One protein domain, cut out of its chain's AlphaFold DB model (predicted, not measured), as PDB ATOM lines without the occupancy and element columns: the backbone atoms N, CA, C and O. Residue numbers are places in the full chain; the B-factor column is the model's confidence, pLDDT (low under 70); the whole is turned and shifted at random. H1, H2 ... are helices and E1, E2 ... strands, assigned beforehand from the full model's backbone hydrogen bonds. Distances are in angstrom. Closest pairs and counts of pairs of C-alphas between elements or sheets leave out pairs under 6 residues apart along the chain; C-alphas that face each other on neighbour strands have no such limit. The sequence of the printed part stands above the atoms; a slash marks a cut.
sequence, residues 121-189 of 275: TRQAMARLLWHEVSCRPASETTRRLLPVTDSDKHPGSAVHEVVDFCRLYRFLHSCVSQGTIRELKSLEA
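This is residues 121 to 189 of the 275 residues of an uncharacterized protein of Toxocara canis (UniProt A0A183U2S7). A two-stranded hairpin, E1 and E2, makes one end of an elongated, loosely built shape, and two helices side by side, H1 and H2, make the other, with H2 following E2 directly, no residue between them. After H2 the backbone folds back toward the hairpin and the printed part ends in the short H3, near E2 and near Leu 168 of H2, while the long loop of residues 148 to 159 makes the far tip beyond the strands. The printed part has 69 residues, with three named helices and two named strands in the order H1, E1, E2, H2, H3; the sheet has the order E1 - E2 and is antiparallel, and the class is mixed, helices and strands. The whole is loose, with a radius of gyration of the C-alphas of 14.4 A, and spans 44 by 23 by 19 A.

E1, residues 143 to 147, and E2, residues 160 to 164, form a hairpin of antiparallel neighbours, with 143 degrees between their directions. The C-alphas of Leu 145 and Val 162 face each other at 4.6 A. Across the pair, N 146 and O 161 are within hydrogen-bond range at 2.9 A, and so are N 163 and O 144 at 2.9 A. A tight link with no residue between joins E2 to H2, residues 165 to 177. H2 touches H1, residues 121 to 135, at a shallow tilt of 27 degrees, opposite ways; their closest C-alphas, those of Ala 126 and His 173, are 5.6 A apart. H3, residues 186 to 189, is close to H2 but not clearly touching, the closest C-alphas being those of Leu 168 and Glu 188 at 7.0 A. The closest C-alphas of E2 and H3, those of Val 163 and Glu 188, are 6.8 A apart. H1 is apart from E2 and from H3, and E1 is apart from H3. In H1 and H2 every O i to N i+4 pair is within hydrogen-bond range; H3 is too short for such a pair, and its one O i to N i+3 pair is within range.

E1 begins at C-alpha 143, (-11.718, 7.395, 2.619), and measures 12.8 A from first to last C-alpha; E2 measures 12.9 A. H2 measures 18.2 A. H1 measures 20.8 A, from C-alpha 121 at (10.823, 21.386, -9.434) to C-alpha 135. H3 measures 5.2 A and ends at C-alpha 189, (-12.290, 21.816, -4.226).

The two C-alphas farthest apart, those of Gln 123 and Lys 153, are 43.6 A apart. The printed part has no cut. The link from E1 to E2, with 12 residues, is long; those from H1 to E1 and from H2 to H3 are short. The mean pLDDT of the printed part is 74.3, and it is under 70 at residues 121 to 123, 136 to 144 and 156.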
ATOM      1  N   THR A 121      11.793  21.330 -10.537       61.75
ATOM      2  CA  THR A 121      10.823  21.386  -9.434       61.75
ATOM      3  C   THR A 121       9.490  20.806  -9.881       61.75
ATOM      4  O   THR A 121       8.921  19.957  -9.199       61.75
ATOM      5  N   ARG A 122       9.053  21.150 -11.098       62.16
ATOM      6  CA  ARG A 122       7.836  20.604 -11.712       62.16
ATOM      7  C   ARG A 122       7.908  19.080 -11.890       62.16
ATOM      8  O   ARG A 122       6.957  18.374 -11.570       62.16
ATOM      9  N   GLN A 123       9.046  18.545 -12.340       68.69
ATOM     10  CA  GLN A 123       9.247  17.095 -12.487       68.69
ATOM     11  C   GLN A 123       9.388  16.367 -11.144       68.69
ATOM     12  O   GLN A 123       8.860  15.268 -10.990       68.69
ATOM     13  N   ALA A 124      10.084  16.956 -10.174       70.38
ATOM     14  CA  ALA A 124      10.244  16.407  -8.833       70.38
ATOM     15  C   ALA A 124       8.896  16.351  -8.101       70.38
ATOM     16  O   ALA A 124       8.544  15.314  -7.543       70.38
ATOM     17  N   MET A 125       8.105  17.423  -8.195       73.38
ATOM     18  CA  MET A 125       6.751  17.491  -7.653       73.38
ATOM     19  C   MET A 125       5.825  16.473  -8.326       73.38
ATOM     20  O   MET A 125       5.112  15.753  -7.632       73.38
ATOM     21  N   ALA A 126       5.881  16.332  -9.656       77.94
ATOM     22  CA  ALA A 126       5.120  15.301 -10.362       77.94
ATOM     23  C   ALA A 126       5.483  13.886  -9.874       77.94
ATOM     24  O   ALA A 126       4.596  13.089  -9.580       77.94
ATOM     25  N   ARG A 127       6.776  13.576  -9.706       77.75
ATOM     26  CA  ARG A 127       7.223  12.271  -9.183       77.75
ATOM     27  C   ARG A 127       6.724  12.004  -7.764       77.75
ATOM     28  O   ARG A 127       6.284  10.893  -7.492       77.75
ATOM     29  N   LEU A 128       6.765  13.005  -6.885       81.50
ATOM     30  CA  LEU A 128       6.279  12.883  -5.509       81.50
ATOM     31  C   LEU A 128       4.765  12.650  -5.466       81.50
ATOM     32  O   LEU A 128       4.302  11.729  -4.800       81.50
ATOM     33  N   LEU A 129       3.994  13.431  -6.226       82.38
ATOM     34  CA  LEU A 129       2.541  13.266  -6.308       82.38
ATOM     35  C   LEU A 129       2.167  11.896  -6.886       82.38
ATOM     36  O   LEU A 129       1.250  11.244  -6.393       82.38
ATOM     37  N   TRP A 130       2.903  11.424  -7.894       82.69
ATOM     38  CA  TRP A 130       2.699  10.092  -8.464       82.69
ATOM     39  C   TRP A 130       3.046   8.967  -7.480       82.69
ATOM     40  O   TRP A 130       2.344   7.956  -7.414       82.69
ATOM     41  N   HIS A 131       4.101   9.152  -6.685       82.19
ATOM     42  CA  HIS A 131       4.461   8.240  -5.605       82.19
ATOM     43  C   HIS A 131       3.350   8.159  -4.548       82.19
ATOM     44  O   HIS A 131       2.924   7.059  -4.214       82.19
ATOM     45  N   GLU A 132       2.799   9.291  -4.093       80.88
ATOM     46  CA  GLU A 132       1.668   9.299  -3.150       80.88
ATOM     47  C   GLU A 132       0.430   8.589  -3.714       80.88
ATOM     48  O   GLU A 132      -0.207   7.805  -3.012       80.88
ATOM     49  N   VAL A 133       0.123   8.783  -5.002       79.00
ATOM     50  CA  VAL A 133      -0.962   8.054  -5.684       79.00
ATOM     51  C   VAL A 133      -0.698   6.544  -5.731       79.00
ATOM     52  O   VAL A 133      -1.639   5.756  -5.643       79.00
ATOM     53  N   SER A 134       0.564   6.136  -5.876       77.25
ATOM     54  CA  SER A 134       0.965   4.727  -5.982       77.25
ATOM     55  C   SER A 134       0.991   4.023  -4.621       77.25
ATOM     56  O   SER A 134       0.547   2.884  -4.510       77.25
ATOM     57  N   CYS A 135       1.473   4.699  -3.577       72.12
ATOM     58  CA  CYS A 135       1.522   4.184  -2.205       72.12
ATOM     59  C   CYS A 135       0.157   4.195  -1.515       72.12
ATOM     60  O   CYS A 135      -0.061   3.446  -0.564       72.12
ATOM     61  N   ARG A 136      -0.765   5.033  -1.993       65.50
ATOM     62  CA  ARG A 136      -2.145   5.109  -1.518       65.50
ATOM     63  C   ARG A 136      -3.084   4.761  -2.673       65.50
ATOM     64  O   ARG A 136      -3.691   5.658  -3.259       65.50
ATOM     65  N   PRO A 137      -3.223   3.476  -3.041       59.00
ATOM     66  CA  PRO A 137      -4.326   3.070  -3.903       59.00
ATOM     67  C   PRO A 137      -5.655   3.444  -3.225       59.00
ATOM     68  O   PRO A 137      -5.685   3.674  -2.017       59.00
ATOM     69  N   ALA A 138      -6.743   3.535  -4.000       55.78
ATOM     70  CA  ALA A 138      -8.087   3.924  -3.544       55.78
ATOM     71  C   ALA A 138      -8.710   2.870  -2.597       55.78
ATOM     72  O   ALA A 138      -9.717   2.237  -2.903       55.78
ATOM     73  N   SER A 139      -8.045   2.643  -1.472       48.59
ATOM     74  CA  SER A 139      -8.378   1.727  -0.399       48.59
ATOM     75  C   SER A 139      -9.462   2.347   0.478       48.59
ATOM     76  O   SER A 139      -9.501   3.561   0.677       48.59
ATOM     77  N   GLU A 140     -10.327   1.518   1.059       52.28
ATOM     78  CA  GLU A 140     -11.316   1.953   2.055       52.28
ATOM     79  C   GLU A 140     -10.687   2.690   3.247       52.28
ATOM     80  O   GLU A 140     -11.348   3.517   3.864       52.28
ATOM     81  N   THR A 141      -9.398   2.474   3.526       49.75
ATOM     82  CA  THR A 141      -8.674   3.125   4.629       49.75
ATOM     83  C   THR A 141      -8.298   4.593   4.385       49.75
ATOM     84  O   THR A 141      -8.028   5.305   5.351       49.75
ATOM     85  N   THR A 142      -8.276   5.081   3.137       55.12
ATOM     86  CA  THR A 142      -7.987   6.500   2.821       55.12
ATOM     87  C   THR A 142      -9.238   7.357   2.656       55.12
ATOM     88  O   THR A 142      -9.135   8.584   2.595       55.12
ATOM     89  N   ARG A 143     -10.416   6.728   2.627       63.47
ATOM     90  CA  ARG A 143     -11.718   7.395   2.619       63.47
ATOM     91  C   ARG A 143     -11.972   7.995   3.996       63.47
ATOM     92  O   ARG A 143     -12.279   7.273   4.942       63.47
ATOM     93  N   ARG A 144     -11.838   9.314   4.121       68.94
ATOM     94  CA  ARG A 144     -12.240  10.020   5.345       68.94
ATOM     95  C   ARG A 144     -13.629  10.599   5.151       68.94
ATOM     96  O   ARG A 144     -13.893  11.242   4.138       68.94
ATOM     97  N   LEU A 145     -14.494  10.358   6.127       76.62
ATOM     98  CA  LEU A 145     -15.725  11.118   6.287       76.62
ATOM     99  C   LEU A 145     -15.337  12.486   6.835       76.62
ATOM    100  O   LEU A 145     -14.807  12.574   7.941       76.62
ATOM    101  N   LEU A 146     -15.548  13.523   6.033       77.81
ATOM    102  CA  LEU A 146     -15.323  14.904   6.437       77.81
ATOM    103  C   LEU A 146     -16.666  15.629   6.517       77.81
ATOM    104  O   LEU A 146     -17.543  15.355   5.690       77.81
ATOM    105  N   PRO A 147     -16.847  16.519   7.506       77.06
ATOM    106  CA  PRO A 147     -18.020  17.373   7.549       77.06
ATOM    107  C   PRO A 147     -18.046  18.250   6.293       77.06
ATOM    108  O   PRO A 147     -17.010  18.709   5.813       77.06
ATOM    109  N   VAL A 148     -19.237  18.461   5.739       75.25
ATOM    110  CA  VAL A 148     -19.425  19.301   4.542       75.25
ATOM    111  C   VAL A 148     -19.254  20.789   4.867       75.25
ATOM    112  O   VAL A 148     -19.024  21.604   3.976       75.25
ATOM    113  N   THR A 149     -19.386  21.158   6.139       70.62
ATOM    114  CA  THR A 149     -19.286  22.534   6.620       70.62
ATOM    115  C   THR A 149     -18.708  22.564   8.023       70.62
ATOM    116  O   THR A 149     -19.030  21.718   8.855       70.62
ATOM    117  N   ASP A 150     -17.904  23.586   8.281       71.00
ATOM    118  CA  ASP A 150     -17.247  23.819   9.568       71.00
ATOM    119  C   ASP A 150     -18.153  24.630  10.513       71.00
ATOM    120  O   ASP A 150     -17.822  24.877  11.669       71.00
ATOM    121  N   SER A 151     -19.303  25.096  10.008       75.94
ATOM    122  CA  SER A 151     -20.244  25.916  10.759       75.94
ATOM    123  C   SER A 151     -21.315  25.064  11.428       75.94
ATOM    124  O   SER A 151     -22.215  24.544  10.767       75.94
ATOM    125  N   ASP A 152     -21.310  25.052  12.760       71.88
ATOM    126  CA  ASP A 152     -22.328  24.379  13.581       71.88
ATOM    127  C   ASP A 152     -23.760  24.882  13.318       71.88
ATOM    128  O   ASP A 152     -24.738  24.182  13.580       71.88
ATOM    129  N   LYS A 153     -23.894  26.105  12.788       76.12
ATOM    130  CA  LYS A 153     -25.179  26.772  12.524       76.12
ATOM    131  C   LYS A 153     -25.735  26.493  11.128       76.12
ATOM    132  O   LYS A 153     -26.863  26.893  10.838       76.12
ATOM    133  N   HIS A 154     -24.961  25.863  10.246       76.19
ATOM    134  CA  HIS A 154     -25.405  25.576   8.889       76.19
ATOM    135  C   HIS A 154     -26.338  24.349   8.880       76.19
ATOM    136  O   HIS A 154     -26.030  23.360   9.542       76.19
ATOM    137  N   PRO A 155     -27.437  24.336   8.097       70.94
ATOM    138  CA  PRO A 155     -28.359  23.191   8.026       70.94
ATOM    139  C   PRO A 155     -27.689  21.867   7.627       70.94
ATOM    140  O   PRO A 155     -28.206  20.789   7.904       70.94
ATOM    141  N   GLY A 156     -26.533  21.954   6.965       67.12
ATOM    142  CA  GLY A 156     -25.696  20.822   6.572       67.12
ATOM    143  C   GLY A 156     -24.606  20.422   7.575       67.12
ATOM    144  O   GLY A 156     -23.757  19.625   7.199       67.12
ATOM    145  N   SER A 157     -24.584  20.950   8.803       71.00
ATOM    146  CA  SER A 157     -23.517  20.686   9.794       71.00
ATOM    147  C   SER A 157     -23.388  19.216  10.201       71.00
ATOM    148  O   SER A 157     -22.296  18.738  10.489       71.00
ATOM    149  N   ALA A 158     -24.488  18.463  10.154       72.00
ATOM    150  CA  ALA A 158     -24.481  17.022  10.406       72.00
ATOM    151  C   ALA A 158     -24.087  16.182   9.173       72.00
ATOM    152  O   ALA A 158     -23.884  14.969   9.285       72.00
ATOM    153  N   VAL A 159     -24.002  16.791   7.986       79.62
ATOM    154  CA  VAL A 159     -23.743  16.073   6.735       79.62
ATOM    155  C   VAL A 159     -22.249  15.823   6.597       79.62
ATOM    156  O   VAL A 159     -21.438  16.744   6.658       79.62
ATOM    157  N   HIS A 160     -21.904  14.557   6.383       79.12
ATOM    158  CA  HIS A 160     -20.537  14.118   6.153       79.12
ATOM    159  C   HIS A 160     -20.435  13.489   4.772       79.12
ATOM    160  O   HIS A 160     -21.255  12.648   4.398       79.12
ATOM    161  N   GLU A 161     -19.405  13.867   4.027       79.44
ATOM    162  CA  GLU A 161     -19.106  13.287   2.726       79.44
ATOM    163  C   GLU A 161     -17.798  12.507   2.773       79.44
ATOM    164  O   GLU A 161     -16.845  12.844   3.478       79.44
ATOM    165  N   VAL A 162     -17.757  11.426   1.996       80.25
ATOM    166  CA  VAL A 162     -16.550  10.626   1.832       80.25
ATOM    167  C   VAL A 162     -15.619  11.326   0.850       80.25
ATOM    168  O   VAL A 162     -15.927  11.437  -0.341       80.25
ATOM    169  N   VAL A 163     -14.454  11.735   1.344       77.56
ATOM    170  CA  VAL A 163     -13.404  12.361   0.542       77.56
ATOM    171  C   VAL A 163     -12.325  11.339   0.205       77.56
ATOM    172  O   VAL A 163     -11.771  10.670   1.079       77.56
ATOM    173  N   ASP A 164     -12.025  11.229  -1.091       78.62
ATOM    174  CA  ASP A 164     -10.927  10.417  -1.610       78.62
ATOM    175  C   ASP A 164      -9.719  11.312  -1.915       78.62
ATOM    176  O   ASP A 164      -9.615  11.923  -2.982       78.62
ATOM    177  N   PHE A 165      -8.765  11.358  -0.984       77.38
ATOM    178  CA  PHE A 165      -7.527  12.125  -1.147       77.38
ATOM    179  C   PHE A 165      -6.697  11.678  -2.356       77.38
ATOM    180  O   PHE A 165      -5.950  12.475  -2.923       77.38
ATOM    181  N   CYS A 166      -6.854  10.441  -2.832       79.00
ATOM    182  CA  CYS A 166      -6.175   9.988  -4.041       79.00
ATOM    183  C   CYS A 166      -6.683  10.737  -5.283       79.00
ATOM    184  O   CYS A 166      -5.933  10.891  -6.247       79.00
ATOM    185  N   ARG A 167      -7.933  11.228  -5.290       79.19
ATOM    186  CA  ARG A 167      -8.437  12.108  -6.363       79.19
ATOM    187  C   ARG A 167      -7.767  13.477  -6.313       79.19
ATOM    188  O   ARG A 167      -7.394  13.974  -7.373       79.19
ATOM    189  N   LEU A 168      -7.521  14.019  -5.120       81.38
ATOM    190  CA  LEU A 168      -6.793  15.280  -4.937       81.38
ATOM    191  C   LEU A 168      -5.351  15.179  -5.450       81.38
ATOM    192  O   LEU A 168      -4.930  15.997  -6.265       81.38
ATOM    193  N   TYR A 169      -4.611  14.135  -5.064       84.69
ATOM    194  CA  TYR A 169      -3.236  13.946  -5.541       84.69
ATOM    195  C   TYR A 169      -3.160  13.730  -7.056       84.69
ATOM    196  O   TYR A 169      -2.275  14.280  -7.709       84.69
ATOM    197  N   ARG A 170      -4.107  12.984  -7.643       83.06
ATOM    198  CA  ARG A 170      -4.198  12.826  -9.106       83.06
ATOM    199  C   ARG A 170      -4.522  14.142  -9.808       83.06
ATOM    200  O   ARG A 170      -3.941  14.414 -10.853       83.06
ATOM    201  N   PHE A 171      -5.414  14.951  -9.240       84.62
ATOM    202  CA  PHE A 171      -5.739  16.274  -9.763       84.62
ATOM    203  C   PHE A 171      -4.506  17.186  -9.764       84.62
ATOM    204  O   PHE A 171      -4.130  17.702 -10.816       84.62
ATOM    205  N   LEU A 172      -3.814  17.300  -8.627       84.56
ATOM    206  CA  LEU A 172      -2.578  18.081  -8.513       84.56
ATOM    207  C   LEU A 172      -1.498  17.568  -9.470       84.56
ATOM    208  O   LEU A 172      -0.839  18.357 -10.147       84.56
ATOM    209  N   HIS A 173      -1.356  16.247  -9.591       84.94
ATOM    210  CA  HIS A 173      -0.436  15.641 -10.546       84.94
ATOM    211  C   HIS A 173      -0.766  16.054 -11.985       84.94
ATOM    212  O   HIS A 173       0.145  16.423 -12.725       84.94
ATOM    213  N   SER A 174      -2.039  16.039 -12.397       83.25
ATOM    214  CA  SER A 174      -2.458  16.503 -13.729       83.25
ATOM    215  C   SER A 174      -2.123  17.980 -13.961       83.25
ATOM    216  O   SER A 174      -1.584  18.311 -15.016       83.25
ATOM    217  N   CYS A 175      -2.345  18.855 -12.973       81.19
ATOM    218  CA  CYS A 175      -1.986  20.276 -13.065       81.19
ATOM    219  C   CYS A 175      -0.474  20.467 -13.285       81.19
ATOM    220  O   CYS A 175      -0.036  21.210 -14.170       81.19
ATOM    221  N   VAL A 176       0.344  19.740 -12.523       78.50
ATOM    222  CA  VAL A 176       1.807  19.811 -12.618       78.50
ATOM    223  C   VAL A 176       2.317  19.138 -13.894       78.50
ATOM    224  O   VAL A 176       3.254  19.635 -14.501       78.50
ATOM    225  N   SER A 177       1.697  18.073 -14.387       77.50
ATOM    226  CA  SER A 177       2.146  17.363 -15.599       77.50
ATOM    227  C   SER A 177       1.568  17.904 -16.915       77.50
ATOM    228  O   SER A 177       1.936  17.397 -17.969       77.50
ATOM    229  N   GLN A 178       0.714  18.939 -16.877       73.44
ATOM    230  CA  GLN A 178      -0.072  19.415 -18.036       73.44
ATOM    231  C   GLN A 178      -0.963  18.316 -18.644       73.44
ATOM    232  O   GLN A 178      -1.210  18.283 -19.847       73.44
ATOM    233  N   GLY A 179      -1.426  17.386 -17.809       70.62
ATOM    234  CA  GLY A 179      -2.339  16.323 -18.212       70.62
ATOM    235  C   GLY A 179      -3.792  16.792 -18.282       70.62
ATOM    236  O   GLY A 179      -4.136  17.905 -17.887       70.62
ATOM    237  N   THR A 180      -4.682  15.905 -18.728       72.25
ATOM    238  CA  THR A 180      -6.131  16.142 -18.675       72.25
ATOM    239  C   THR A 180      -6.592  16.330 -17.230       72.25
ATOM    240  O   THR A 180      -6.431  15.436 -16.389       72.25
ATOM    241  N   ILE A 181      -7.180  17.492 -16.959       74.31
ATOM    242  CA  ILE A 181      -7.737  17.851 -15.659       74.31
ATOM    243  C   ILE A 181      -9.132  17.230 -15.551       74.31
ATOM    244  O   ILE A 181      -9.972  17.412 -16.428       74.31
ATOM    245  N   ARG A 182      -9.369  16.462 -14.485       72.88
ATOM    246  CA  ARG A 182     -10.707  15.968 -14.137       72.88
ATOM    247  C   ARG A 182     -11.362  16.935 -13.164       72.88
ATOM    248  O   ARG A 182     -10.680  17.472 -12.296       72.88
ATOM    249  N   GLU A 183     -12.674  17.100 -13.279       76.81
ATOM    250  CA  GLU A 183     -13.444  17.911 -12.338       76.81
ATOM    251  C   GLU A 183     -13.389  17.325 -10.920       76.81
ATOM    252  O   GLU A 183     -13.526  16.111 -10.705       76.81
ATOM    253  N   LEU A 184     -13.164  18.215  -9.956       77.56
ATOM    254  CA  LEU A 184     -13.229  17.930  -8.529       77.56
ATOM    255  C   LEU A 184     -14.658  18.111  -8.026       77.56
ATOM    256  O   LEU A 184     -15.405  18.942  -8.538       77.56
ATOM    257  N   LYS A 185     -15.030  17.356  -6.991       79.19
ATOM    258  CA  LYS A 185     -16.279  17.617  -6.266       79.19
ATOM    259  C   LYS A 185     -16.168  18.925  -5.485       79.19
ATOM    260  O   LYS A 185     -15.072  19.319  -5.092       79.19
ATOM    261  N   SER A 186     -17.305  19.546  -5.180       80.75
ATOM    262  CA  SER A 186     -17.358  20.820  -4.452       80.75
ATOM    263  C   SER A 186     -16.600  20.783  -3.118       80.75
ATOM    264  O   SER A 186     -15.831  21.697  -2.842       80.75
ATOM    265  N   LEU A 187     -16.730  19.704  -2.333       77.19
ATOM    266  CA  LEU A 187     -16.004  19.551  -1.066       77.19
ATOM    267  C   LEU A 187     -14.493  19.342  -1.264       77.19
ATOM    268  O   LEU A 187     -13.678  19.916  -0.551       77.19
ATOM    269  N   GLU A 188     -14.101  18.555  -2.268       77.62
ATOM    270  CA  GLU A 188     -12.692  18.340  -2.628       77.62
ATOM    271  C   GLU A 188     -12.021  19.659  -3.062       77.62
ATOM    272  O   GLU A 188     -10.881  19.932  -2.688       77.62
ATOM    273  N   ALA A 189     -12.742  20.489  -3.821       79.50
ATOM    274  CA  ALA A 189     -12.290  21.816  -4.226       79.50
ATOM    275  C   ALA A 189     -12.189  22.781  -3.034       79.50
ATOM    276  O   ALA A 189     -11.197  23.497  -2.925       79.50
TER     277      ALA A 189